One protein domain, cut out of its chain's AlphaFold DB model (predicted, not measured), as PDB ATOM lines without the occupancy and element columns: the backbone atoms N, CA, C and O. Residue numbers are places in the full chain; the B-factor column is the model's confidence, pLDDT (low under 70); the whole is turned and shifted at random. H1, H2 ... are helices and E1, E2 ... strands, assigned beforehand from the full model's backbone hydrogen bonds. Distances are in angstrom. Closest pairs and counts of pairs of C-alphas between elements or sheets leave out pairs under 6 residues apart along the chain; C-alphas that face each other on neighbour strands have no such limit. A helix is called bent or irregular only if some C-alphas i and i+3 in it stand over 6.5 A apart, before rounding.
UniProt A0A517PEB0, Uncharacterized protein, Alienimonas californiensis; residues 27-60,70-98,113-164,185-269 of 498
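Overview. This is residues 27 to 60, 70 to 98, 113 to 164 and 185 to 269 of the 498 residues of an uncharacterized protein of Alienimonas californiensis (UniProt A0A517PEB0). A strongly twisted five-stranded sheet is folded back on itself like a half-closed book, E4 and E3 making one leaf, E1 and E5 the other and E2 the hinge, while the long helical hairpin of H3 and H4 forms a separate arm away from it. The short helices H1 and H2 pack on the sheet from one face, H5 covers the end of the fold near Asp 35 and Val 52, and H6 packs on H5. The printed part has 200 residues in a mixed class of helices and strands, six named helices and five named strands, in the order E1 E2 E3 H1 H2 H3 H4 E4 E5 H5 H6; the sheet, in the order E4 E3 E2 E1 E5, is antiparallel throughout. The whole is only just loose, close to compact, with a radius of gyration of the C-alphas of 19.9 A and spans of 61 by 42 by 32 A.

Along the chain. Find C-alpha 35 at (50.921, 91.594, 140.001); from there E1 runs to residue 40, and after a tight link E2 takes residues 46 to 53, 18.7 A long, bending by 69 degrees at residue 50. Past the first cut look for E3, residues 72 to 78, with H1, residues 79 to 85, following directly, and then H2, residues 89 to 94. Go on to C-alpha 114 at (29.166, 89.757, 119.880), where H3 begins; it runs 26.2 A to residue 131 and is neither bent nor irregular, but only just: C-alphas 124 and 127 are 6.1 A apart. H4, residues 136 to 157, is the longest helix at 31.2 A. Next come E4, residues 187 to 193, E5, residues 197 to 201, and H5, residues 205 to 216, 16.7 A long. H6, residues 227 to 236, ends at C-alpha 236, (56.706, 111.461, 127.221).

Arrangement. Begin with the hairpin E1 and E2, antiparallel at 146 degrees, where N 37 and O 49 are 2.9 A apart, within hydrogen-bond range. E2's pairing is staggered: residues 46 to 51 pair with E1 and 52 to 53 with E3, where N 52 and O 76 are 2.8 A apart. E3 is antiparallel to the edge strand E4, with N 75 and O 190 at 2.9 A, and E1 to the edge strand E5, with N 38 and O 199 at 2.9 A. In this folded sheet, one sheet bent back into two facing leaves, the closest C-alphas of E1 and E4 are those of Val 39 and Val 192, 7.9 A apart. H1 and H2, a helical hairpin, lie on the same face at heights over the sheet of 8.0 A and 7.9 A, and touch most closely at the C-alphas of Asp 83 and Leu 89, 6.9 A apart. H5 is on the sheet, across the strands, at 79 degrees to E2 on the local plane. It touches H6 at a steep tilt of 48 degrees, closest at the C-alphas of Arg 207 and Thr 227, 6.6 A apart. The helical hairpin H3 and H4 is not on the sheet; its helices touch at a shallow tilt of 31 degrees, opposite ways, closest at the C-alphas of Ala 118 and Val 149, 5.6 A apart. In H2, H4, H5 and H6 every O i to N i+4 pair is within hydrogen-bond range; H1 has 2 of 3 and H3 12 of 14.

Size, cuts and confidence. The two C-alphas farthest apart, those of Gly 44 and Gly 134, are 64.1 A from each other. Look for three cuts: C-alphas 60 and 70 are 13.0 A apart, 98 and 113 18.2 A, and 164 and 185 6.4 A. Of the links printed whole, H5 to H6 is short and the others are tight. Residues 237 to 269 hold no named element. The mean pLDDT of the printed part is 79.7, and 44 residues are under 70, among them 241 to 265.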
ATOM      1  N   PRO A  27      66.088  91.208 143.551       54.94
ATOM      2  CA  PRO A  27      65.722  92.614 143.774       54.94
ATOM      3  C   PRO A  27      65.038  93.308 142.580       54.94
ATOM      4  O   PRO A  27      64.564  94.439 142.713       54.94
ATOM      5  N   SER A  28      64.966  92.647 141.422       60.31
ATOM      6  CA  SER A  28      64.260  93.093 140.222       60.31
ATOM      7  C   SER A  28      62.732  92.960 140.318       60.31
ATOM      8  O   SER A  28      62.021  93.770 139.725       60.31
ATOM      9  N   ILE A  29      62.191  92.010 141.093       55.34
ATOM     10  CA  ILE A  29      60.735  91.750 141.130       55.34
ATOM     11  C   ILE A  29      59.980  92.897 141.811       55.34
ATOM     12  O   ILE A  29      58.913  93.311 141.357       55.34
ATOM     13  N   HIS A  30      60.578  93.520 142.830       64.62
ATOM     14  CA  HIS A  30      59.994  94.677 143.516       64.62
ATOM     15  C   HIS A  30      59.975  95.963 142.678       64.62
ATOM     16  O   HIS A  30      59.627  97.016 143.216       64.62
ATOM     17  N   ARG A  31      60.343  95.923 141.394       81.69
ATOM     18  CA  ARG A  31      60.332  97.097 140.507       81.69
ATOM     19  C   ARG A  31      59.240  97.058 139.447       81.69
ATOM     20  O   ARG A  31      58.953  98.105 138.867       81.69
ATOM     21  N   ARG A  32      58.604  95.908 139.214       88.12
ATOM     22  CA  ARG A  32      57.562  95.765 138.188       88.12
ATOM     23  C   ARG A  32      56.244  96.412 138.608       88.12
ATOM     24  O   ARG A  32      55.971  96.579 139.803       88.12
ATOM     25  N   ALA A  33      55.455  96.802 137.605       87.44
ATOM     26  CA  ALA A  33      54.209  97.534 137.815       87.44
ATOM     27  C   ALA A  33      52.972  96.633 138.032       87.44
ATOM     28  O   ALA A  33      51.959  97.070 138.574       87.44
ATOM     29  N   VAL A  34      53.075  95.364 137.650       90.88
ATOM     30  CA  VAL A  34      51.985  94.379 137.626       90.88
ATOM     31  C   VAL A  34      52.061  93.405 138.796       90.88
ATOM     32  O   VAL A  34      53.108  93.264 139.427       90.88
ATOM     33  N   ASP A  35      50.950  92.742 139.100       91.69
ATOM     34  CA  ASP A  35      50.921  91.594 140.001       91.69
ATOM     35  C   ASP A  35      51.643  90.393 139.364       91.69
ATOM     36  O   ASP A  35      51.733  90.284 138.137       91.69
ATOM     37  N   ARG A  36      52.141  89.481 140.204       93.00
ATOM     38  CA  ARG A  36      52.760  88.225 139.776       93.00
ATOM     39  C   ARG A  36      52.014  87.036 140.363       93.00
ATOM     40  O   ARG A  36      51.735  87.006 141.566       93.00
ATOM     41  N   LEU A  37      51.751  86.047 139.519       93.06
ATOM     42  CA  LEU A  37      51.137  84.785 139.897       93.06
ATOM     43  C   LEU A  37      51.956  83.624 139.332       93.06
ATOM     44  O   LEU A  37      52.036  83.457 138.121       93.06
ATOM     45  N   THR A  38      52.531  82.815 140.210       92.88
ATOM     46  CA  THR A  38      53.254  81.600 139.836       92.88
ATOM     47  C   THR A  38      52.321  80.407 139.950       92.88
ATOM     48  O   THR A  38      51.688  80.201 140.993       92.88
ATOM     49  N   VAL A  39      52.216  79.621 138.881       93.06
ATOM     50  CA  VAL A  39      51.212  78.563 138.742       93.06
ATOM     51  C   VAL A  39      51.840  77.246 138.303       93.06
ATOM     52  O   VAL A  39      52.684  77.209 137.413       93.06
ATOM     53  N   ALA A  40      51.396  76.144 138.900       92.00
ATOM     54  CA  ALA A  40      51.679  74.801 138.428       92.00
ATOM     55  C   ALA A  40      50.865  74.531 137.156       92.00
ATOM     56  O   ALA A  40      49.637  74.676 137.145       92.00
ATOM     57  N   LEU A  41      51.541  74.121 136.090       88.94
ATOM     58  CA  LEU A  41      50.912  73.716 134.845       88.94
ATOM     59  C   LEU A  41      50.429  72.254 134.930       88.94
ATOM     60  O   LEU A  41      51.035  71.440 135.632       88.94
ATOM     61  N   PRO A  42      49.359  71.876 134.203       79.31
ATOM     62  CA  PRO A  42      48.831  70.506 134.220       79.31
ATOM     63  C   PRO A  42      49.828  69.421 133.780       79.31
ATOM     64  O   PRO A  42      49.670  68.261 134.145       79.31
ATOM     65  N   ASP A  43      50.837  69.786 132.991       85.94
ATOM     66  CA  ASP A  43      51.897  68.908 132.482       85.94
ATOM     67  C   ASP A  43      53.113  68.805 133.423       85.94
ATOM     68  O   ASP A  43      54.106  68.164 133.080       85.94
ATOM     69  N   GLY A  44      53.026  69.378 134.628       86.50
ATOM     70  CA  GLY A  44      54.081  69.314 135.639       86.50
ATOM     71  C   GLY A  44      55.130  70.424 135.533       86.50
ATOM     72  O   GLY A  44      56.130  70.364 136.246       86.50
ATOM     73  N   GLY A  45      54.912  71.423 134.670       92.00
ATOM     74  CA  GLY A  45      55.709  72.649 134.611       92.00
ATOM     75  C   GLY A  45      55.259  73.732 135.598       92.00
ATOM     76  O   GLY A  45      54.282  73.582 136.333       92.00
ATOM     77  N   GLU A  46      55.965  74.856 135.576       93.19
ATOM     78  CA  GLU A  46      55.632  76.082 136.303       93.19
ATOM     79  C   GLU A  46      55.549  77.232 135.294       93.19
ATOM     80  O   GLU A  46      56.345  77.290 134.354       93.19
ATOM     81  N   ALA A  47      54.572  78.121 135.460       92.56
ATOM     82  CA  ALA A  47      54.445  79.343 134.675       92.56
ATOM     83  C   ALA A  47      54.401  80.563 135.596       92.56
ATOM     84  O   ALA A  47      53.758  80.540 136.649       92.56
ATOM     85  N   GLU A  48      55.069  81.635 135.182       93.38
ATOM     86  CA  GLU A  48      55.049  82.921 135.874       93.38
ATOM     87  C   GLU A  48      54.175  83.878 135.068       93.38
ATOM     88  O   GLU A  48      54.488  84.243 133.940       93.38
ATOM     89  N   LEU A  49      53.039  84.268 135.639       92.44
ATOM     90  CA  LEU A  49      52.073  85.138 134.988       92.44
ATOM     91  C   LEU A  49      52.163  86.550 135.548       92.44
ATOM     92  O   LEU A  49      52.223  86.769 136.762       92.44
ATOM     93  N   HIS A  50      52.087  87.514 134.639       92.00
ATOM     94  CA  HIS A  50      52.169  88.935 134.926       92.00
ATOM     95  C   HIS A  50      50.869  89.628 134.512       92.00
ATOM     96  O   HIS A  50      50.451  89.556 133.360       92.00
ATOM     97  N   GLY A  51      50.197  90.271 135.464       89.88
ATOM     98  CA  GLY A  51      48.815  90.706 135.273       89.88
ATOM     99  C   GLY A  51      48.275  91.548 136.421       89.88
ATOM    100  O   GLY A  51      49.024  92.191 137.153       89.88
ATOM    101  N   VAL A  52      46.958  91.563 136.589       86.62
ATOM    102  CA  VAL A  52      46.279  92.227 137.709       86.62
ATOM    103  C   VAL A  52      45.270  91.263 138.315       86.62
ATOM    104  O   VAL A  52      44.473  90.655 137.599       86.62
ATOM    105  N   PHE A  53      45.267  91.121 139.641       82.94
ATOM    106  CA  PHE A  53      44.235  90.325 140.310       82.94
ATOM    107  C   PHE A  53      42.848  90.944 140.110       82.94
ATOM    108  O   PHE A  53      42.626  92.112 140.432       82.94
ATOM    109  N   ALA A  54      41.900  90.142 139.627       71.81
ATOM    110  CA  ALA A  54      40.515  90.546 139.433       71.81
ATOM    111  C   ALA A  54      39.658  90.073 140.624       71.81
ATOM    112  O   ALA A  54      39.183  88.941 140.653       71.81
ATOM    113  N   GLY A  55      39.468  90.940 141.624       66.06
ATOM    114  CA  GLY A  55      38.619  90.685 142.800       66.06
ATOM    115  C   GLY A  55      39.372  90.511 144.128       66.06
ATOM    116  O   GLY A  55      40.606  90.556 144.205       66.06
ATOM    117  N   THR A  56      38.619  90.333 145.219       52.72
ATOM    118  CA  THR A  56      39.179  90.123 146.560       52.72
ATOM    119  C   THR A  56      39.601  88.675 146.751       52.72
ATOM    120  O   THR A  56      38.769  87.783 146.887       52.72
ATOM    121  N   VAL A  57      40.910  88.443 146.831       53.78
ATOM    122  CA  VAL A  57      41.427  87.240 147.483       53.78
ATOM    123  C   VAL A  57      41.372  87.553 148.970       53.78
ATOM    124  O   VAL A  57      42.278  88.204 149.490       53.78
ATOM    125  N   GLU A  58      40.287  87.174 149.645       48.94
ATOM    126  CA  GLU A  58      40.344  87.100 151.100       48.94
ATOM    127  C   GLU A  58      41.448  86.095 151.433       48.94
ATOM    128  O   GLU A  58      41.402  84.910 151.079       48.94
ATOM    129  N   ALA A  59      42.524  86.602 152.030       43.84
ATOM    130  CA  ALA A  59      43.545  85.759 152.605       43.84
ATOM    131  C   ALA A  59      42.894  85.049 153.793       43.84
ATOM    132  O   ALA A  59      42.837  85.597 154.891       43.84
ATOM    133  N   ALA A  60      42.370  83.843 153.569       37.91
ATOM    134  CA  ALA A  60      42.094  82.910 154.646       37.91
ATOM    135  C   ALA A  60      43.426  82.655 155.369       37.91
ATOM    136  O   ALA A  60      44.270  81.878 154.923       37.91
ATOM    137  N   ALA A  70      34.560  77.743 144.417       54.19
ATOM    138  CA  ALA A  70      34.724  79.180 144.643       54.19
ATOM    139  C   ALA A  70      36.193  79.627 144.865       54.19
ATOM    140  O   ALA A  70      36.466  80.823 144.864       54.19
ATOM    141  N   ASP A  71      37.145  78.700 145.006       72.25
ATOM    142  CA  ASP A  71      38.567  78.977 145.243       72.25
ATOM    143  C   ASP A  71      39.401  79.151 143.957       72.25
ATOM    144  O   ASP A  71      40.541  78.697 143.884       72.25
ATOM    145  N   ALA A  72      38.874  79.782 142.908       79.31
ATOM    146  CA  ALA A  72      39.699  80.177 141.762       79.31
ATOM    147  C   ALA A  72      40.266  81.588 141.976       79.31
ATOM    148  O   ALA A  72      39.526  82.538 142.237       79.31
ATOM    149  N   VAL A  73      41.580  81.748 141.823       83.94
ATOM    150  CA  VAL A  73      42.210  83.065 141.732       83.94
ATOM    151  C   VAL A  73      41.956  83.605 140.331       83.94
ATOM    152  O   VAL A  73      42.396  83.020 139.344       83.94
ATOM    153  N   ARG A  74      41.234  84.723 140.240       82.88
ATOM    154  CA  ARG A  74      41.010  85.412 138.968       82.88
ATOM    155  C   ARG A  74      42.154  86.371 138.682       82.88
ATOM    156  O   ARG A  74      42.446  87.262 139.484       82.88
ATOM    157  N   PHE A  75      42.777  86.193 137.529       86.75
ATOM    158  CA  PHE A  75      43.958  86.940 137.129       86.75
ATOM    159  C   PHE A  75      43.770  87.484 135.715       86.75
ATOM    160  O   PHE A  75      43.669  86.717 134.762       86.75
ATOM    161  N   ALA A  76      43.659  88.806 135.589       85.12
ATOM    162  CA  ALA A  76      43.553  89.474 134.300       85.12
ATOM    163  C   ALA A  76      44.953  89.654 133.708       85.12
ATOM    164  O   ALA A  76      45.826  90.246 134.343       85.12
ATOM    165  N   VAL A  77      45.153  89.151 132.499       86.81
ATOM    166  CA  VAL A  77      46.412  89.218 131.754       86.81
ATOM    167  C   VAL A  77      46.149  89.756 130.357       86.81
ATOM    168  O   VAL A  77      45.046  89.599 129.827       86.81
ATOM    169  N   ARG A  78      47.163  90.351 129.734       82.62
ATOM    170  CA  ARG A  78      47.125  90.615 128.297       82.62
ATOM    171  C   ARG A  78      47.480  89.325 127.554       82.62
ATOM    172  O   ARG A  78      48.438  88.656 127.935       82.62
ATOM    173  N   ARG A  79      46.711  88.968 126.523       83.50
ATOM    174  CA  ARG A  79      46.920  87.732 125.748       83.50
ATOM    175  C   ARG A  79      48.315  87.690 125.138       83.50
ATOM    176  O   ARG A  79      49.036  86.740 125.403       83.50
ATOM    177  N   ASP A  80      48.712  88.764 124.454       79.81
ATOM    178  CA  ASP A  80      50.029  88.884 123.813       79.81
ATOM    179  C   ASP A  80      51.182  88.659 124.800       79.81
ATOM    180  O   ASP A  80      52.160  87.999 124.465       79.81
ATOM    181  N   ASP A  81      51.054  89.182 126.027       79.62
ATOM    182  CA  ASP A  81      52.094  89.057 127.054       79.62
ATOM    183  C   ASP A  81      52.214  87.592 127.531       79.62
ATOM    184  O   ASP A  81      53.319  87.106 127.745       79.62
ATOM    185  N   VAL A  82      51.098  86.862 127.669       85.12
ATOM    186  CA  VAL A  82      51.126  85.447 128.086       85.12
ATOM    187  C   VAL A  82      51.516  84.518 126.950       85.12
ATOM    188  O   VAL A  82      52.264  83.578 127.185       85.12
ATOM    189  N   ASP A  83      51.035  84.754 125.732       82.06
ATOM    190  CA  ASP A  83      51.369  83.905 124.587       82.06
ATOM    191  C   ASP A  83      52.842  84.050 124.169       82.06
ATOM    192  O   ASP A  83      53.402  83.105 123.612       82.06
ATOM    193  N   LEU A  84      53.493  85.177 124.498       78.31
ATOM    194  CA  LEU A  84      54.936  85.361 124.314       78.31
ATOM    195  C   LEU A  84      55.760  84.376 125.164       78.31
ATOM    196  O   LEU A  84      56.698  83.766 124.651       78.31
ATOM    197  N   ASP A  85      55.406  84.214 126.441       80.50
ATOM    198  CA  ASP A  85      56.163  83.394 127.402       80.50
ATOM    199  C   ASP A  85      55.636  81.949 127.494       80.50
ATOM    200  O   ASP A  85      56.379  80.998 127.756       80.50
ATOM    201  N   HIS A  86      54.338  81.769 127.264       86.69
ATOM    202  CA  HIS A  86      53.603  80.524 127.459       86.69
ATOM    203  C   HIS A  86      52.559  80.317 126.343       86.69
ATOM    204  O   HIS A  86      51.349  80.352 126.608       86.69
ATOM    205  N   PRO A  87      52.994  80.060 125.094       85.06
ATOM    206  CA  PRO A  87      52.105  79.972 123.938       85.06
ATOM    207  C   PRO A  87      50.993  78.938 124.145       85.06
ATOM    208  O   PRO A  87      51.237  77.760 124.433       85.06
ATOM    209  N   GLY A  88      49.742  79.386 124.007       82.50
ATOM    210  CA  GLY A  88      48.559  78.533 124.124       82.50
ATOM    211  C   GLY A  88      48.109  78.246 125.559       82.50
ATOM    212  O   GLY A  88      47.113  77.541 125.746       82.50
ATOM    213  N   LEU A  89      48.775  78.795 126.581       83.06
ATOM    214  CA  LEU A  89      48.349  78.653 127.978       83.06
ATOM    215  C   LEU A  89      46.972  79.282 128.214       83.06
ATOM    216  O   LEU A  89      46.114  78.662 128.845       83.06
ATOM    217  N   VAL A  90      46.732  80.468 127.643       81.81
ATOM    218  CA  VAL A  90      45.426  81.141 127.706       81.81
ATOM    219  C   VAL A  90      44.343  80.245 127.111       81.81
ATOM    220  O   VAL A  90      43.323  80.006 127.748       81.81
ATOM    221  N   ALA A  91      44.588  79.674 125.928       81.38
ATOM    222  CA  ALA A  91      43.634  78.784 125.276       81.38
ATOM    223  C   ALA A  91      43.348  77.525 126.112       81.38
ATOM    224  O   ALA A  91      42.186  77.153 126.254       81.38
ATOM    225  N   LYS A  92      44.375  76.904 126.713       82.06
ATOM    226  CA  LYS A  92      44.214  75.732 127.592       82.06
ATOM    227  C   LYS A  92      43.335  76.034 128.807       82.06
ATOM    228  O   LYS A  92      42.537  75.192 129.205       82.06
ATOM    229  N   TRP A  93      43.474  77.214 129.405       75.94
ATOM    230  CA  TRP A  93      42.701  77.600 130.588       75.94
ATOM    231  C   TRP A  93      41.320  78.165 130.276       75.94
ATOM    232  O   TRP A  93      40.404  77.962 131.063       75.94
ATOM    233  N   GLU A  94      41.132  78.798 129.121       73.56
ATOM    234  CA  GLU A  94      39.798  79.146 128.619       73.56
ATOM    235  C   GLU A  94      38.976  77.900 128.265       73.56
ATOM    236  O   GLU A  94      37.758  77.898 128.424       73.56
ATOM    237  N   GLN A  95      39.637  76.841 127.785       72.12
ATOM    238  CA  GLN A  95      39.011  75.556 127.456       72.12
ATOM    239  C   GLN A  95      38.855  74.628 128.665       72.12
ATOM    240  O   GLN A  95      38.126  73.638 128.577       72.12
ATOM    241  N   ALA A  96      39.534  74.910 129.783       66.56
ATOM    242  CA  ALA A  96      39.368  74.127 130.996       66.56
ATOM    243  C   ALA A  96      37.894  74.208 131.433       66.56
ATOM    244  O   ALA A  96      37.337  75.309 131.471       66.56
ATOM    245  N   PRO A  97      37.241  73.072 131.746       57.06
ATOM    246  CA  PRO A  97      35.841  73.081 132.131       57.06
ATOM    247  C   PRO A  97      35.683  74.029 133.314       57.06
ATOM    248  O   PRO A  97      36.295  73.811 134.363       57.06
ATOM    249  N   ALA A  98      34.898  75.095 133.125       54.00
ATOM    250  CA  ALA A  98      34.552  76.002 134.206       54.00
ATOM    251  C   ALA A  98      34.070  75.134 135.371       54.00
ATOM    252  O   ALA A  98      33.169  74.308 135.191       54.00
ATOM    253  N   ASP A 113      27.042  87.369 123.208       86.75
ATOM    254  CA  ASP A 113      27.174  87.069 121.792       86.75
ATOM    255  C   ASP A 113      27.504  88.377 121.059       86.75
ATOM    256  O   ASP A 113      26.645  89.264 120.982       86.75
ATOM    257  N   PRO A 114      28.739  88.534 120.549       85.25
ATOM    258  CA  PRO A 114      29.166  89.757 119.880       85.25
ATOM    259  C   PRO A 114      28.302  90.085 118.659       85.25
ATOM    260  O   PRO A 114      28.106  91.265 118.373       85.25
ATOM    261  N   VAL A 115      27.742  89.074 117.981       90.62
ATOM    262  CA  VAL A 115      26.855  89.277 116.828       90.62
ATOM    263  C   VAL A 115      25.544  89.903 117.288       90.62
ATOM    264  O   VAL A 115      25.158  90.945 116.770       90.62
ATOM    265  N   ALA A 116      24.915  89.356 118.331       92.31
ATOM    266  CA  ALA A 116      23.674  89.907 118.879       92.31
ATOM    267  C   ALA A 116      23.845  91.355 119.380       92.31
ATOM    268  O   ALA A 116      22.941  92.182 119.242       92.31
ATOM    269  N   ILE A 117      25.009  91.680 119.951       91.38
ATOM    270  CA  ILE A 117      25.337  93.046 120.382       91.38
ATOM    271  C   ILE A 117      25.477  93.978 119.174       91.38
ATOM    272  O   ILE A 117      24.912  95.074 119.181       91.38
ATOM    273  N   ALA A 118      26.193  93.548 118.134       93.12
ATOM    274  CA  ALA A 118      26.353  94.315 116.904       93.12
ATOM    275  C   ALA A 118      25.009  94.520 116.177       93.12
ATOM    276  O   ALA A 118      24.699  95.637 115.768       93.12
ATOM    277  N   GLU A 119      24.157  93.496 116.094       95.50
ATOM    278  CA  GLU A 119      22.801  93.613 115.547       95.50
ATOM    279  C   GLU A 119      21.967  94.635 116.328       95.50
ATOM    280  O   GLU A 119      21.379  95.538 115.729       95.50
ATOM    281  N   GLN A 120      21.976  94.560 117.666       95.75
ATOM    282  CA  GLN A 120      21.260  95.515 118.511       95.75
ATOM    283  C   GLN A 120      21.735  96.959 118.278       95.75
ATOM    284  O   GLN A 120      20.913  97.878 118.225       95.75
ATOM    285  N   LEU A 121      23.047  97.179 118.146       95.81
ATOM    286  CA  LEU A 121      23.606  98.499 117.847       95.81
ATOM    287  C   LEU A 121      23.172  99.003 116.477       95.81
ATOM    288  O   LEU A 121      22.698 100.133 116.383       95.81
ATOM    289  N   ARG A 122      23.302  98.177 115.430       97.12
ATOM    290  CA  ARG A 122      22.895  98.523 114.060       97.12
ATOM    291  C   ARG A 122      21.440  98.972 114.042       97.12
ATOM    292  O   ARG A 122      21.127 100.055 113.550       97.12
ATOM    293  N   ASP A 123      20.565  98.165 114.633       97.44
ATOM    294  CA  ASP A 123      19.123  98.393 114.627       97.44
ATOM    295  C   ASP A 123      18.734  99.670 115.392       97.44
ATOM    296  O   ASP A 123      17.744 100.322 115.058       97.44
ATOM    297  N   ARG A 124      19.528 100.075 116.392       97.06
ATOM    298  CA  ARG A 124      19.332 101.329 117.134       97.06
ATOM    299  C   ARG A 124      19.990 102.546 116.478       97.06
ATOM    300  O   ARG A 124      19.476 103.658 116.628       97.06
ATOM    301  N   LEU A 125      21.091 102.356 115.751       97.25
ATOM    302  CA  LEU A 125      21.805 103.409 115.026       97.25
ATOM    303  C   LEU A 125      20.975 103.959 113.864       97.25
ATOM    304  O   LEU A 125      20.838 105.177 113.757       97.25
ATOM    305  N   VAL A 126      20.352 103.090 113.061       97.25
ATOM    306  CA  VAL A 126      19.541 103.493 111.893       97.25
ATOM    307  C   VAL A 126      18.492 104.567 112.237       97.25
ATOM    308  O   VAL A 126      18.572 105.672 111.691       97.25
ATOM    309  N   PRO A 127      17.552 104.346 113.181       97.31
ATOM    310  CA  PRO A 127      16.559 105.363 113.519       97.31
ATOM    311  C   PRO A 127      17.172 106.590 114.211       97.31
ATOM    312  O   PRO A 127      16.567 107.664 114.220       97.31
ATOM    313  N   TRP A 128      18.350 106.473 114.834       96.69
ATOM    314  CA  TRP A 128      19.024 107.625 115.432       96.69
ATOM    315  C   TRP A 128      19.617 108.547 114.362       96.69
ATOM    316  O   TRP A 128      19.391 109.757 114.432       96.69
ATOM    317  N   MET A 129      20.264 107.978 113.343       97.12
ATOM    318  CA  MET A 129      20.769 108.703 112.175       97.12
ATOM    319  C   MET A 129      19.637 109.438 111.444       97.12
ATOM    320  O   MET A 129      19.745 110.634 111.178       97.12
ATOM    321  N   GLU A 130      18.503 108.768 111.214       96.69
ATOM    322  CA  GLU A 130      17.328 109.365 110.556       96.69
ATOM    323  C   GLU A 130      16.751 110.567 111.324       96.69
ATOM    324  O   GLU A 130      16.332 111.559 110.725       96.69
ATOM    325  N   ARG A 131      16.738 110.516 112.664       95.62
ATOM    326  CA  ARG A 131      16.216 111.610 113.505       95.62
ATOM    327  C   ARG A 131      17.146 112.819 113.597       95.62
ATOM    328  O   ARG A 131      16.689 113.888 114.005       95.62
ATOM    329  N   ARG A 132      18.436 112.655 113.300       92.00
ATOM    330  CA  ARG A 132      19.481 113.670 113.536       92.00
ATOM    331  C   ARG A 132      20.127 114.196 112.256       92.00
ATOM    332  O   ARG A 132      21.203 114.788 112.297       92.00
ATOM    333  N   VAL A 133      19.420 114.065 111.134       87.19
ATOM    334  CA  VAL A 133      19.802 114.677 109.858       87.19
ATOM    335  C   VAL A 133      19.999 116.187 110.045       87.19
ATOM    336  O   VAL A 133      19.081 116.900 110.447       87.19
ATOM    337  N   GLY A 134      21.203 116.674 109.738       90.75
ATOM    338  CA  GLY A 134      21.555 118.097 109.807       90.75
ATOM    339  C   GLY A 134      22.487 118.494 110.953       90.75
ATOM    340  O   GLY A 134      22.805 119.674 111.072       90.75
ATOM    341  N   GLU A 135      22.961 117.545 111.764       94.69
ATOM    342  CA  GLU A 135      23.990 117.776 112.788       94.69
ATOM    343  C   GLU A 135      25.321 117.145 112.327       94.69
ATOM    344  O   GLU A 135      25.507 115.946 112.533       94.69
ATOM    345  N   PRO A 136      26.244 117.890 111.675       95.19
ATOM    346  CA  PRO A 136      27.364 117.290 110.938       95.19
ATOM    347  C   PRO A 136      28.306 116.447 111.802       95.19
ATOM    348  O   PRO A 136      28.633 115.328 111.423       95.19
ATOM    349  N   SER A 137      28.701 116.950 112.977       94.38
ATOM    350  CA  SER A 137      29.603 116.230 113.886       94.38
ATOM    351  C   SER A 137      28.976 114.942 114.418       94.38
ATOM    352  O   SER A 137      29.638 113.911 114.477       94.38
ATOM    353  N   LEU A 138      27.686 114.989 114.770       95.94
ATOM    354  CA  LEU A 138      26.954 113.808 115.220       95.94
ATOM    355  C   LEU A 138      26.755 112.817 114.069       95.94
ATOM    356  O   LEU A 138      26.951 111.627 114.264       95.94
ATOM    357  N   SER A 139      26.421 113.302 112.872       96.38
ATOM    358  CA  SER A 139      26.223 112.454 111.688       96.38
ATOM    359  C   SER A 139      27.502 111.693 111.342       96.38
ATOM    360  O   SER A 139      27.450 110.480 111.208       96.38
ATOM    361  N   LEU A 140      28.655 112.375 111.318       96.12
ATOM    362  CA  LEU A 140      29.953 111.749 111.056       96.12
ATOM    363  C   LEU A 140      30.289 110.657 112.085       96.12
ATOM    364  O   LEU A 140      30.771 109.589 111.720       96.12
ATOM    365  N   PHE A 141      30.021 110.916 113.369       96.06
ATOM    366  CA  PHE A 141      30.213 109.920 114.422       96.06
ATOM    367  C   PHE A 141      29.304 108.696 114.224       96.06
ATOM    368  O   PHE A 141      29.773 107.564 114.290       96.06
ATOM    369  N   LEU A 142      28.011 108.917 113.962       96.81
ATOM    370  CA  LEU A 142      27.045 107.832 113.786       96.81
ATOM    371  C   LEU A 142      27.316 107.009 112.521       96.81
ATOM    372  O   LEU A 142      27.144 105.796 112.554       96.81
ATOM    373  N   GLU A 143      27.756 107.647 111.436       97.00
ATOM    374  CA  GLU A 143      28.181 106.972 110.205       97.00
ATOM    375  C   GLU A 143      29.391 106.066 110.463       97.00
ATOM    376  O   GLU A 143      29.350 104.897 110.086       97.00
ATOM    377  N   GLY A 144      30.412 106.560 111.172       95.94
ATOM    378  CA  GLY A 144      31.586 105.758 111.536       95.94
ATOM    379  C   GLY A 144      31.248 104.568 112.441       95.94
ATOM    380  O   GLY A 144      31.728 103.458 112.215       95.94
ATOM    381  N   GLU A 145      30.375 104.761 113.434       96.25
ATOM    382  CA  GLU A 145      29.906 103.654 114.279       96.25
ATOM    383  C   GLU A 145      29.038 102.655 113.499       96.25
ATOM    384  O   GLU A 145      29.131 101.450 113.735       96.25
ATOM    385  N   PHE A 146      28.212 103.120 112.558       97.25
ATOM    386  CA  PHE A 146      27.388 102.249 111.721       97.25
ATOM    387  C   PHE A 146      28.229 101.410 110.752       97.25
ATOM    388  O   PHE A 146      27.967 100.214 110.610       97.25
ATOM    389  N   GLU A 147      29.239 102.008 110.117       96.50
ATOM    390  CA  GLU A 147      30.204 101.310 109.259       96.50
ATOM    391  C   GLU A 147      30.932 100.224 110.057       96.50
ATOM    392  O   GLU A 147      30.839  99.048 109.710       96.50
ATOM    393  N   ARG A 148      31.504 100.578 111.217       94.94
ATOM    394  CA  ARG A 148      32.175  99.623 112.113       94.94
ATOM    395  C   ARG A 148      31.283  98.440 112.483       94.94
ATOM    396  O   ARG A 148      31.722  97.292 112.468       94.94
ATOM    397  N   VAL A 149      30.041  98.707 112.884       94.81
ATOM    398  CA  VAL A 149      29.098  97.651 113.271       94.81
ATOM    399  C   VAL A 149      28.707  96.790 112.065       94.81
ATOM    400  O   VAL A 149      28.559  95.579 112.211       94.81
ATOM    401  N   SER A 150      28.573  97.387 110.881       95.75
ATOM    402  CA  SER A 150      28.270  96.660 109.645       95.75
ATOM    403  C   SER A 150      29.411  95.727 109.238       95.75
ATOM    404  O   SER A 150      29.142  94.579 108.890       95.75
ATOM    405  N   ASP A 151      30.660  96.175 109.358       90.38
ATOM    406  CA  ASP A 151      31.847  95.358 109.086       90.38
ATOM    407  C   ASP A 151      31.937  94.162 110.041       90.38
ATOM    408  O   ASP A 151      32.140  93.031 109.606       90.38
ATOM    409  N   LEU A 152      31.684  94.381 111.339       88.81
ATOM    410  CA  LEU A 152      31.651  93.303 112.337       88.81
ATOM    411  C   LEU A 152      30.606  92.226 112.011       88.81
ATOM    412  O   LEU A 152      30.844  91.041 112.243       88.81
ATOM    413  N   LEU A 153      29.445  92.636 111.496       93.94
ATOM    414  CA  LEU A 153      28.388  91.714 111.083       93.94
ATOM    415  C   LEU A 153      28.746  90.984 109.785       93.94
ATOM    416  O   LEU A 153      28.514  89.782 109.689       93.94
ATOM    417  N   ALA A 154      29.355  91.673 108.817       92.81
ATOM    418  CA  ALA A 154      29.816  91.061 107.573       92.81
ATOM    419  C   ALA A 154      30.906  90.004 107.826       92.81
ATOM    420  O   ALA A 154      30.831  88.900 107.288       92.81
ATOM    421  N   ASP A 155      31.873  90.299 108.700       87.12
ATOM    422  CA  ASP A 155      32.903  89.339 109.107       87.12
ATOM    423  C   ASP A 155      32.290  88.098 109.772       87.12
ATOM    424  O   ASP A 155      32.685  86.966 109.470       87.12
ATOM    425  N   ALA A 156      31.285  88.295 110.634       88.38
ATOM    426  CA  ALA A 156      30.568  87.201 111.279       88.38
ATOM    427  C   ALA A 156      29.808  86.316 110.270       88.38
ATOM    428  O   ALA A 156      29.877  85.088 110.375       88.38
ATOM    429  N   ASP A 157      29.142  86.915 109.276       90.81
ATOM    430  CA  ASP A 157      28.416  86.203 108.213       90.81
ATOM    431  C   ASP A 157      29.354  85.403 107.295       90.81
ATOM    432  O   ASP A 157      29.034  84.287 106.875       90.81
ATOM    433  N   GLU A 158      30.543  85.936 107.006       90.50
ATOM    434  CA  GLU A 158      31.571  85.243 106.224       90.50
ATOM    435  C   GLU A 158      32.293  84.138 107.017       90.50
ATOM    436  O   GLU A 158      33.141  83.425 106.470       90.50
ATOM    437  N   GLY A 159      31.979  83.980 108.306       83.69
ATOM    438  CA  GLY A 159      32.696  83.080 109.204       83.69
ATOM    439  C   GLY A 159      34.160  83.483 109.394       83.69
ATOM    440  O   GLY A 159      34.970  82.656 109.831       83.69
ATOM    441  N   ARG A 160      34.520  84.733 109.062       75.50
ATOM    442  CA  ARG A 160      35.834  85.273 109.388       75.50
ATOM    443  C   ARG A 160      35.869  85.460 110.901       75.50
ATOM    444  O   ARG A 160      34.964  86.074 111.466       75.50
ATOM    445  N   PRO A 161      36.873  84.909 111.600       61.16
ATOM    446  CA  PRO A 161      37.040  85.237 113.003       61.16
ATOM    447  C   PRO A 161      37.218  86.753 113.092       61.16
ATOM    448  O   PRO A 161      38.119  87.288 112.452       61.16
ATOM    449  N   ILE A 162      36.343  87.420 113.849       60.50
ATOM    450  CA  ILE A 162      36.424  88.856 114.134       60.50
ATOM    451  C   ILE A 162      37.843  89.123 114.650       60.50
ATOM    452  O   ILE A 162      38.210  88.667 115.739       60.50
ATOM    453  N   ALA A 163      38.672  89.737 113.809       52.66
ATOM    454  CA  ALA A 163      40.107  89.795 114.018       52.66
ATOM    455  C   ALA A 163      40.455  90.954 114.956       52.66
ATOM    456  O   ALA A 163      40.235  92.121 114.638       52.66
ATOM    457  N   ASP A 164      41.061  90.634 116.096       41.94
ATOM    458  CA  ASP A 164      41.773  91.607 116.916       41.94
ATOM    459  C   ASP A 164      43.124  91.935 116.241       41.94
ATOM    460  O   ASP A 164      44.146  91.357 116.587       41.94
ATOM    461  N   GLY A 185      39.359  89.707 122.581       62.81
ATOM    462  CA  GLY A 185      39.908  91.003 122.973       62.81
ATOM    463  C   GLY A 185      41.251  90.851 123.706       62.81
ATOM    464  O   GLY A 185      41.523  89.791 124.286       62.81
ATOM    465  N   PRO A 186      42.089  91.904 123.744       73.50
ATOM    466  CA  PRO A 186      43.503  91.816 124.136       73.50
ATOM    467  C   PRO A 186      43.727  91.326 125.573       73.50
ATOM    468  O   PRO A 186      44.853  91.020 125.962       73.50
ATOM    469  N   TRP A 187      42.662  91.222 126.365       78.00
ATOM    470  CA  TRP A 187      42.658  90.734 127.732       78.00
ATOM    471  C   TRP A 187      42.062  89.329 127.841       78.00
ATOM    472  O   TRP A 187      41.043  89.004 127.231       78.00
ATOM    473  N   ALA A 188      42.658  88.518 128.708       80.75
ATOM    474  CA  ALA A 188      42.080  87.276 129.195       80.75
ATOM    475  C   ALA A 188      41.973  87.328 130.722       80.75
ATOM    476  O   ALA A 188      42.905  87.750 131.406       80.75
ATOM    477  N   VAL A 189      40.840  86.889 131.271       82.25
ATOM    478  CA  VAL A 189      40.710  86.651 132.714       82.25
ATOM    479  C   VAL A 189      40.861  85.164 132.958       82.25
ATOM    480  O   VAL A 189      39.992  84.365 132.621       82.25
ATOM    481  N   LEU A 190      41.985  84.804 133.559       85.06
ATOM    482  CA  LEU A 190      42.329  83.433 133.875       85.06
ATOM    483  C   LEU A 190      41.709  83.070 135.225       85.06
ATOM    484  O   LEU A 190      41.960  83.738 136.229       85.06
ATOM    485  N   ALA A 191      40.890  82.020 135.253       84.69
ATOM    486  CA  ALA A 191      40.383  81.423 136.484       84.69
ATOM    487  C   ALA A 191      41.339  80.307 136.920       84.69
ATOM    488  O   ALA A 191      41.172  79.146 136.554       84.69
ATOM    489  N   VAL A 192      42.372  80.668 137.680       86.88
ATOM    490  CA  VAL A 192      43.408  79.727 138.109       86.88
ATOM    491  C   VAL A 192      42.931  78.985 139.354       86.88
ATOM    492  O   VAL A 192      42.659  79.637 140.366       86.88
ATOM    493  N   PRO A 193      42.843  77.642 139.349       85.94
ATOM    494  CA  PRO A 193      42.533  76.898 140.564       85.94
ATOM    495  C   PRO A 193      43.535  77.256 141.662       85.94
ATOM    496  O   PRO A 193      44.741  77.204 141.428       85.94
ATOM    497  N   ARG A 194      43.084  77.586 142.877       85.00
ATOM    498  CA  ARG A 194      44.002  77.935 143.978       85.00
ATOM    499  C   ARG A 194      45.000  76.823 144.301       85.00
ATOM    500  O   ARG A 194      46.103  77.125 144.730       85.00
ATOM    501  N   SER A 195      44.656  75.562 144.034       86.69
ATOM    502  CA  SER A 195      45.580  74.424 144.147       86.69
ATOM    503  C   SER A 195      46.732  74.454 143.140       86.69
ATOM    504  O   SER A 195      47.758  73.831 143.383       86.69
ATOM    505  N   ALA A 196      46.558  75.138 142.007       89.06
ATOM    506  CA  ALA A 196      47.609  75.361 141.025       89.06
ATOM    507  C   ALA A 196      48.450  76.601 141.361       89.06
ATOM    508  O   ALA A 196      49.523  76.756 140.802       89.06
ATOM    509  N   VAL A 197      48.009  77.483 142.262       91.81
ATOM    510  CA  VAL A 197      48.771  78.682 142.633       91.81
ATOM    511  C   VAL A 197      49.888  78.301 143.602       91.81
ATOM    512  O   VAL A 197      49.622  77.925 144.742       91.81
ATOM    513  N   GLN A 198      51.135  78.422 143.151       91.50
ATOM    514  CA  GLN A 198      52.323  78.158 143.966       91.50
ATOM    515  C   GLN A 198      52.764  79.407 144.734       91.50
ATOM    516  O   GLN A 198      53.032  79.342 145.932       91.50
ATOM    517  N   GLU A 199      52.789  80.559 144.061       91.00
ATOM    518  CA  GLU A 199      53.188  81.837 144.650       91.00
ATOM    519  C   GLU A 199      52.288  82.969 144.142       91.00
ATOM    520  O   GLU A 199      51.879  83.000 142.982       91.00
ATOM    521  N   MET A 200      51.984  83.929 145.014       91.00
ATOM    522  CA  MET A 200      51.217  85.121 144.671       91.00
ATOM    523  C   MET A 200      51.909  86.349 145.251       91.00
ATOM    524  O   MET A 200      51.999  86.497 146.470       91.00
ATOM    525  N   HIS A 201      52.318  87.272 144.383       90.44
ATOM    526  CA  HIS A 201      52.886  88.549 144.790       90.44
ATOM    527  C   HIS A 201      52.007  89.694 144.289       90.44
ATOM    528  O   HIS A 201      51.844  89.917 143.088       90.44
ATOM    529  N   ARG A 202      51.447  90.446 145.241       87.81
ATOM    530  CA  ARG A 202      50.633  91.628 144.964       87.81
ATOM    531  C   ARG A 202      51.497  92.872 144.951       87.81
ATOM    532  O   ARG A 202      52.205  93.163 145.912       87.81
ATOM    533  N   THR A 203      51.388  93.636 143.880       88.50
ATOM    534  CA  THR A 203      52.112  94.889 143.721       88.50
ATOM    535  C   THR A 203      51.306  96.036 144.336       88.50
ATOM    536  O   THR A 203      50.075  96.008 144.404       88.50
ATOM    537  N   ALA A 204      52.006  97.062 144.830       86.12
ATOM    538  CA  ALA A 204      51.381  98.228 145.443       86.12
ATOM    539  C   ALA A 204      50.324  98.872 144.509       86.12
ATOM    540  O   ALA A 204      50.576  99.000 143.307       86.12
ATOM    541  N   PRO A 205      49.177  99.358 145.031       80.19
ATOM    542  CA  PRO A 205      48.067  99.846 144.205       80.19
ATOM    543  C   PRO A 205      48.446 100.911 143.167       80.19
ATOM    544  O   PRO A 205      47.932 100.890 142.053       80.19
ATOM    545  N   HIS A 206      49.369 101.825 143.489       81.94
ATOM    546  CA  HIS A 206      49.827 102.856 142.549       81.94
ATOM    547  C   HIS A 206      50.470 102.275 141.284       81.94
ATOM    548  O   HIS A 206      50.223 102.772 140.194       81.94
ATOM    549  N   ARG A 207      51.226 101.188 141.420       89.31
ATOM    550  CA  ARG A 207      51.916 100.545 140.306       89.31
ATOM    551  C   ARG A 207      50.968  99.766 139.408       89.31
ATOM    552  O   ARG A 207      51.065  99.870 138.196       89.31
ATOM    553  N   ARG A 208      49.979  99.080 139.992       87.56
ATOM    554  CA  ARG A 208      48.937  98.401 139.204       87.56
ATOM    555  C   ARG A 208      48.176  99.387 138.327       87.56
ATOM    556  O   ARG A 208      47.897  99.098 137.172       87.56
ATOM    557  N   ARG A 209      47.889 100.578 138.864       81.88
ATOM    558  CA  ARG A 209      47.264 101.675 138.109       81.88
ATOM    559  C   ARG A 209      48.140 102.149 136.956       81.88
ATOM    560  O   ARG A 209      47.633 102.311 135.855       81.88
ATOM    561  N   LEU A 210      49.440 102.311 137.201       87.81
ATOM    562  CA  LEU A 210      50.406 102.629 136.152       87.81
ATOM    563  C   LEU A 210      50.413 101.568 135.045       87.81
ATOM    564  O   LEU A 210      50.366 101.931 133.876       87.81
ATOM    565  N   ALA A 211      50.436 100.279 135.395       87.62
ATOM    566  CA  ALA A 211      50.402  99.201 134.410       87.62
ATOM    567  C   ALA A 211      49.112  99.221 133.576       87.62
ATOM    568  O   ALA A 211      49.172  99.174 132.355       87.62
ATOM    569  N   LEU A 212      47.950  99.364 134.220       82.56
ATOM    570  CA  LEU A 212      46.657  99.494 133.535       82.56
ATOM    571  C   LEU A 212      46.648 100.662 132.551       82.56
ATOM    572  O   LEU A 212      46.227 100.488 131.414       82.56
ATOM    573  N   HIS A 213      47.183 101.814 132.953       80.88
ATOM    574  CA  HIS A 213      47.285 102.968 132.066       80.88
ATOM    575  C   HIS A 213      48.292 102.759 130.929       80.88
ATOM    576  O   HIS A 213      48.055 103.187 129.807       80.88
ATOM    577  N   ALA A 214      49.404 102.076 131.190       85.00
ATOM    578  CA  ALA A 214      50.369 101.725 130.159       85.00
ATOM    579  C   ALA A 214      49.771 100.770 129.115       85.00
ATOM    580  O   ALA A 214      49.998 100.962 127.924       85.00
ATOM    581  N   TRP A 215      48.991  99.771 129.537       84.94
ATOM    582  CA  TRP A 215      48.287  98.882 128.611       84.94
ATOM    583  C   TRP A 215      47.225  99.634 127.795       84.94
ATOM    584  O   TRP A 215      47.164  99.445 126.586       84.94
ATOM    585  N   ASP A 216      46.454 100.518 128.436       76.00
ATOM    586  CA  ASP A 216      45.459 101.397 127.797       76.00
ATOM    587  C   ASP A 216      46.093 102.341 126.758       76.00
ATOM    588  O   ASP A 216      45.621 102.460 125.634       76.00
ATOM    589  N   ALA A 217      47.263 102.904 127.072       77.25
ATOM    590  CA  ALA A 217      48.062 103.715 126.151       77.25
ATOM    591  C   ALA A 217      48.771 102.899 125.044       77.25
ATOM    592  O   ALA A 217      49.627 103.431 124.325       77.25
ATOM    593  N   GLY A 218      48.477 101.599 124.930       80.56
ATOM    594  CA  GLY A 218      49.041 100.707 123.921       80.56
ATOM    595  C   GLY A 218      50.543 100.459 124.078       80.56
ATOM    596  O   GLY A 218      51.215 100.121 123.099       80.56
ATOM    597  N   LEU A 219      51.111 100.639 125.279       86.25
ATOM    598  CA  LEU A 219      52.513 100.304 125.518       86.25
ATOM    599  C   LEU A 219      52.717  98.791 125.379       86.25
ATOM    600  O   LEU A 219      51.871  97.976 125.761       86.25
ATOM    601  N   ARG A 220      53.860  98.407 124.808       85.00
ATOM    602  CA  ARG A 220      54.242  97.000 124.641       85.00
ATOM    603  C   ARG A 220      54.929  96.480 125.901       85.00
ATOM    604  O   ARG A 220      55.656  97.228 126.562       85.00
ATOM    605  N   ASN A 221      54.735  95.193 126.188       84.75
ATOM    606  CA  ASN A 221      55.430  94.443 127.237       84.75
ATOM    607  C   ASN A 221      55.315  95.078 128.633       84.75
ATOM    608  O   ASN A 221      56.260  95.047 129.420       84.75
ATOM    609  N   VAL A 222      54.175  95.696 128.949       87.94
ATOM    610  CA  VAL A 222      53.971  96.424 130.215       87.94
ATOM    611  C   VAL A 222      54.220  95.525 131.423       87.94
ATOM    612  O   VAL A 222      54.822  95.960 132.404       87.94
ATOM    613  N   ALA A 223      53.818  94.258 131.322       87.25
ATOM    614  CA  ALA A 223      54.019  93.246 132.350       87.25
ATOM    615  C   ALA A 223      55.498  93.003 132.713       87.25
ATOM    616  O   ALA A 223      55.810  92.653 133.854       87.25
ATOM    617  N   LEU A 224      56.411  93.225 131.766       86.94
ATOM    618  CA  LEU A 224      57.834  92.921 131.914       86.94
ATOM    619  C   LEU A 224      58.675  94.140 132.321       86.94
ATOM    620  O   LEU A 224      59.826  93.977 132.728       86.94
ATOM    621  N   ARG A 225      58.117  95.353 132.237       91.25
ATOM    622  CA  ARG A 225      58.855  96.612 132.413       91.25
ATOM    623  C   ARG A 225      58.892  97.109 133.852       91.25
ATOM    624  O   ARG A 225      58.019  96.823 134.678       91.25
ATOM    625  N   GLU A 226      59.929  97.889 134.154       93.12
ATOM    626  CA  GLU A 226      60.043  98.554 135.449       93.12
ATOM    627  C   GLU A 226      59.074  99.742 135.551       93.12
ATOM    628  O   GLU A 226      58.800 100.451 134.583       93.12
ATOM    629  N   THR A 227      58.595 100.000 136.771       92.81
ATOM    630  CA  THR A 227      57.673 101.106 137.084       92.81
ATOM    631  C   THR A 227      58.217 102.444 136.567       92.81
ATOM    632  O   THR A 227      57.499 103.185 135.908       92.81
ATOM    633  N   ASN A 228      59.504 102.734 136.785       93.00
ATOM    634  CA  ASN A 228      60.106 104.010 136.384       93.00
ATOM    635  C   ASN A 228      60.148 104.206 134.860       93.00
ATOM    636  O   ASN A 228      60.013 105.331 134.386       93.00
ATOM    637  N   GLU A 229      60.327 103.125 134.095       94.75
ATOM    638  CA  GLU A 229      60.342 103.183 132.630       94.75
ATOM    639  C   GLU A 229      58.949 103.470 132.077       94.75
ATOM    640  O   GLU A 229      58.795 104.324 131.208       94.75
ATOM    641  N   LEU A 230      57.931 102.790 132.618       93.50
ATOM    642  CA  LEU A 230      56.536 103.018 132.249       93.50
ATOM    643  C   LEU A 230      56.099 104.445 132.594       93.50
ATOM    644  O   LEU A 230      55.451 105.098 131.782       93.50
ATOM    645  N   GLU A 231      56.484 104.960 133.767       93.06
ATOM    646  CA  GLU A 231      56.221 106.355 134.137       93.06
ATOM    647  C   GLU A 231      56.916 107.353 133.211       93.06
ATOM    648  O   GLU A 231      56.346 108.401 132.906       93.06
ATOM    649  N   GLY A 232      58.153 107.058 132.803       94.06
ATOM    650  CA  GLY A 232      58.914 107.864 131.852       94.06
ATOM    651  C   GLY A 232      58.200 107.966 130.510       94.06
ATOM    652  O   GLY A 232      57.880 109.067 130.074       94.06
ATOM    653  N   GLU A 233      57.874 106.824 129.907       94.38
ATOM    654  CA  GLU A 233      57.258 106.783 128.579       94.38
ATOM    655  C   GLU A 233      55.828 107.332 128.573       94.38
ATOM    656  O   GLU A 233      55.452 108.065 127.659       94.38
ATOM    657  N   LEU A 234      55.025 107.043 129.603       90.19
ATOM    658  CA  LEU A 234      53.688 107.633 129.718       90.19
ATOM    659  C   LEU A 234      53.759 109.158 129.800       90.19
ATOM    660  O   LEU A 234      52.992 109.841 129.127       90.19
ATOM    661  N   ARG A 235      54.725 109.696 130.555       91.00
ATOM    662  CA  ARG A 235      54.956 111.141 130.643       91.00
ATOM    663  C   ARG A 235      55.402 111.734 129.306       91.00
ATOM    664  O   ARG A 235      54.929 112.807 128.946       91.00
ATOM    665  N   GLU A 236      56.273 111.048 128.566       91.88
ATOM    666  CA  GLU A 236      56.706 111.461 127.221       91.88
ATOM    667  C   GLU A 236      55.544 111.504 126.220       91.88
ATOM    668  O   GLU A 236      55.502 112.386 125.364       91.88
ATOM    669  N   ARG A 237      54.552 110.618 126.373       87.25
ATOM    670  CA  ARG A 237      53.306 110.626 125.589       87.25
ATOM    671  C   ARG A 237      52.265 111.640 126.083       87.25
ATOM    672  O   ARG A 237      51.146 111.655 125.582       87.25
ATOM    673  N   GLY A 238      52.612 112.486 127.054       82.12
ATOM    674  CA  GLY A 238      51.709 113.490 127.626       82.12
ATOM    675  C   GLY A 238      50.715 112.940 128.655       82.12
ATOM    676  O   GLY A 238      49.814 113.665 129.073       82.12
ATOM    677  N   GLY A 239      50.869 111.689 129.093       75.25
ATOM    678  CA  GLY A 239      50.072 111.094 130.161       75.25
ATOM    679  C   GLY A 239      50.575 111.518 131.541       75.25
ATOM    680  O   GLY A 239      51.709 111.222 131.926       75.25
ATOM    681  N   ASP A 240      49.733 112.183 132.334       73.31
ATOM    682  CA  ASP A 240      50.029 112.392 133.752       73.31
ATOM    683  C   ASP A 240      49.691 111.126 134.550       73.31
ATOM    684  O   ASP A 240      48.533 110.855 134.874       73.31
ATOM    685  N   VAL A 241      50.726 110.375 134.925       65.50
ATOM    686  CA  VAL A 241      50.638 109.175 135.773       65.50
ATOM    687  C   VAL A 241      49.887 109.438 137.086       65.50
ATOM    688  O   VAL A 241      49.215 108.550 137.611       65.50
ATOM    689  N   ARG A 242      49.971 110.655 137.641       65.06
ATOM    690  CA  ARG A 242      49.294 111.015 138.898       65.06
ATOM    691  C   ARG A 242      47.819 111.324 138.700       65.06
ATOM    692  O   ARG A 242      47.048 111.232 139.655       65.06
ATOM    693  N   SER A 243      47.421 111.633 137.471       57.81
ATOM    694  CA  SER A 243      46.021 111.813 137.104       57.81
ATOM    695  C   SER A 243      45.279 110.480 136.964       57.81
ATOM    696  O   SER A 243      44.045 110.491 136.954       57.81
ATOM    697  N   VAL A 244      45.994 109.343 136.906       53.88
ATOM    698  CA  VAL A 244      45.405 108.001 136.807       53.88
ATOM    699  C   VAL A 244      44.587 107.733 138.077       53.88
ATOM    700  O   VAL A 244      45.150 107.579 139.169       53.88
ATOM    701  N   PRO A 245      43.245 107.699 137.986       47.50
ATOM    702  CA  PRO A 245      42.415 107.485 139.156       47.50
ATOM    703  C   PRO A 245      42.699 106.097 139.718       47.50
ATOM    704  O   PRO A 245      43.171 105.200 139.019       47.50
ATOM    705  N   ALA A 246      42.377 105.894 140.995       51.84
ATOM    706  CA  ALA A 246      42.118 104.541 141.459       51.84
ATOM    707  C   ALA A 246      41.040 103.945 140.560       51.84
ATOM    708  O   ALA A 246      39.874 104.315 140.668       51.84
ATOM    709  N   ALA A 247      41.452 103.093 139.622       49.16
ATOM    710  CA  ALA A 247      40.527 102.312 138.838       49.16
ATOM    711  C   ALA A 247      39.562 101.637 139.828       49.16
ATOM    712  O   ALA A 247      40.048 101.147 140.857       49.16
ATOM    713  N   PRO A 248      38.238 101.652 139.603       45.88
ATOM    714  CA  PRO A 248      37.256 101.210 140.597       45.88
ATOM    715  C   PRO A 248      37.519  99.799 141.162       45.88
ATOM    716  O   PRO A 248      37.145  99.526 142.298       45.88
ATOM    717  N   TRP A 249      38.250  98.947 140.434       49.12
ATOM    718  CA  TRP A 249      38.673  97.599 140.841       49.12
ATOM    719  C   TRP A 249      40.031  97.514 141.569       49.12
ATOM    720  O   TRP A 249      40.387  96.462 142.087       49.12
ATOM    721  N   THR A 250      40.820  98.594 141.604       43.81
ATOM    722  CA  THR A 250      42.122  98.646 142.307       43.81
ATOM    723  C   THR A 250      42.014  99.066 143.771       43.81
ATOM    724  O   THR A 250      43.017  99.010 144.488       43.81
ATOM    725  N   GLY A 251      40.830  99.499 144.211       39.72
ATOM    726  CA  GLY A 251      40.563  99.813 145.610       39.72
ATOM    727  C   GLY A 251      40.297  98.558 146.439       39.72
ATOM    728  O   GLY A 251      39.752  97.584 145.931       39.72
ATOM    729  N   ASP A 252      40.581  98.625 147.740       40.22
ATOM    730  CA  ASP A 252      40.199  97.628 148.759       40.22
ATOM    731  C   ASP A 252      38.671  97.507 148.960       40.22
ATOM    732  O   ASP A 252      38.200  97.007 149.983       40.22
ATOM    733  N   ARG A 253      37.860  97.988 148.007       37.03
ATOM    734  CA  ARG A 253      36.424  97.734 148.017       37.03
ATOM    735  C   ARG A 253      36.216  96.267 147.647       37.03
ATOM    736  O   ARG A 253      36.696  95.852 146.592       37.03
ATOM    737  N   PRO A 254      35.500  95.485 148.472       35.38
ATOM    738  CA  PRO A 254      35.105  94.147 148.086       35.38
ATOM    739  C   PRO A 254      34.254  94.256 146.827       35.38
ATOM    740  O   PRO A 254      33.121  94.731 146.868       35.38
ATOM    741  N   VAL A 255      34.834  93.856 145.695       41.75
ATOM    742  CA  VAL A 255      34.063  93.476 144.518       41.75
ATOM    743  C   VAL A 255      33.253  92.284 144.995       41.75
ATOM    744  O   VAL A 255      33.797  91.195 145.178       41.75
ATOM    745  N   THR A 256      31.986  92.507 145.321       36.12
ATOM    746  CA  THR A 256      31.060  91.449 145.703       36.12
ATOM    747  C   THR A 256      30.893  90.514 144.511       36.12
ATOM    748  O   THR A 256      30.075  90.769 143.643       36.12
ATOM    749  N   ALA A 257      31.759  89.499 144.457       33.78
ATOM    750  CA  ALA A 257      31.647  88.152 143.897       33.78
ATOM    751  C   ALA A 257      30.859  87.884 142.592       33.78
ATOM    752  O   ALA A 257      30.628  86.716 142.286       33.78
ATOM    753  N   GLU A 258      30.504  88.867 141.769       42.25
ATOM    754  CA  GLU A 258      29.865  88.612 140.475       42.25
ATOM    755  C   GLU A 258      30.938  88.399 139.379       42.25
ATOM    756  O   GLU A 258      31.819  89.238 139.189       42.25
ATOM    757  N   PRO A 259      30.940  87.258 138.654       39.88
ATOM    758  CA  PRO A 259      31.885  86.965 137.566       39.88
ATOM    759  C   PRO A 259      31.669  87.773 136.275       39.88
ATOM    760  O   PRO A 259      32.375  87.528 135.303       39.88
ATOM    761  N   ALA A 260      30.682  88.670 136.233       39.03
ATOM    762  CA  ALA A 260      30.112  89.182 134.989       39.03
ATOM    763  C   ALA A 260      30.695  90.517 134.497       39.03
ATOM    764  O   ALA A 260      30.243  91.019 133.476       39.03
ATOM    765  N   GLU A 261      31.665  91.128 135.171       44.59
ATOM    766  CA  GLU A 261      32.139  92.473 134.812       44.59
ATOM    767  C   GLU A 261      33.621  92.457 134.455       44.59
ATOM    768  O   GLU A 261      34.469  93.011 135.148       44.59
ATOM    769  N   THR A 262      33.955  91.804 133.343       47.47
ATOM    770  CA  THR A 262      35.118  92.257 132.579       47.47
ATOM    771  C   THR A 262      34.725  93.605 131.967       47.47
ATOM    772  O   THR A 262      33.819  93.643 131.139       47.47
ATOM    773  N   PRO A 263      35.350  94.726 132.372       50.50
ATOM    774  CA  PRO A 263      34.879  96.076 132.034       50.50
ATOM    775  C   PRO A 263      34.986  96.424 130.541       50.50
ATOM    776  O   PRO A 263      34.613  97.520 130.147       50.50
ATOM    777  N   PHE A 264      35.472  95.501 129.712       53.62
ATOM    778  CA  PHE A 264      35.690  95.691 128.280       53.62
ATOM    779  C   PHE A 264      34.851  94.761 127.403       53.62
ATOM    780  O   PHE A 264      34.982  94.806 126.185       53.62
ATOM    781  N   VAL A 265      34.022  93.897 127.994       61.09
ATOM    782  CA  VAL A 265      33.132  93.053 127.197       61.09
ATOM    783  C   VAL A 265      31.865  93.850 126.951       61.09
ATOM    784  O   VAL A 265      31.109  94.132 127.882       61.09
ATOM    785  N   ALA A 266      31.679  94.251 125.696       71.56
ATOM    786  CA  ALA A 266      30.424  94.800 125.222       71.56
ATOM    787  C   ALA A 266      29.279  93.864 125.635       71.56
ATOM    788  O   ALA A 266      29.417  92.641 125.585       71.56
ATOM    789  N   LYS A 267      28.158  94.435 126.066       83.75
ATOM    790  CA  LYS A 267      26.963  93.687 126.463       83.75
ATOM    791  C   LYS A 267      25.757  94.198 125.706       83.75
ATOM    792  O   LYS A 267      25.753  95.332 125.225       83.75
ATOM    793  N   LEU A 268      24.713  93.371 125.661       87.44
ATOM    794  CA  LEU A 268      23.394  93.834 125.256       87.44
ATOM    795  C   LEU A 268      22.955  94.960 126.189       87.44
ATOM    796  O   LEU A 268      22.949  94.815 127.410       87.44
ATOM    797  N   GLN A 269      22.584  96.079 125.588       90.12
ATOM    798  CA  GLN A 269      22.277  97.304 126.300       90.12
ATOM    799  C   GLN A 269      20.777  97.382 126.567       90.12
ATOM    800  O   GLN A 269      19.955  97.237 125.652       90.12
TER     801      GLN A 269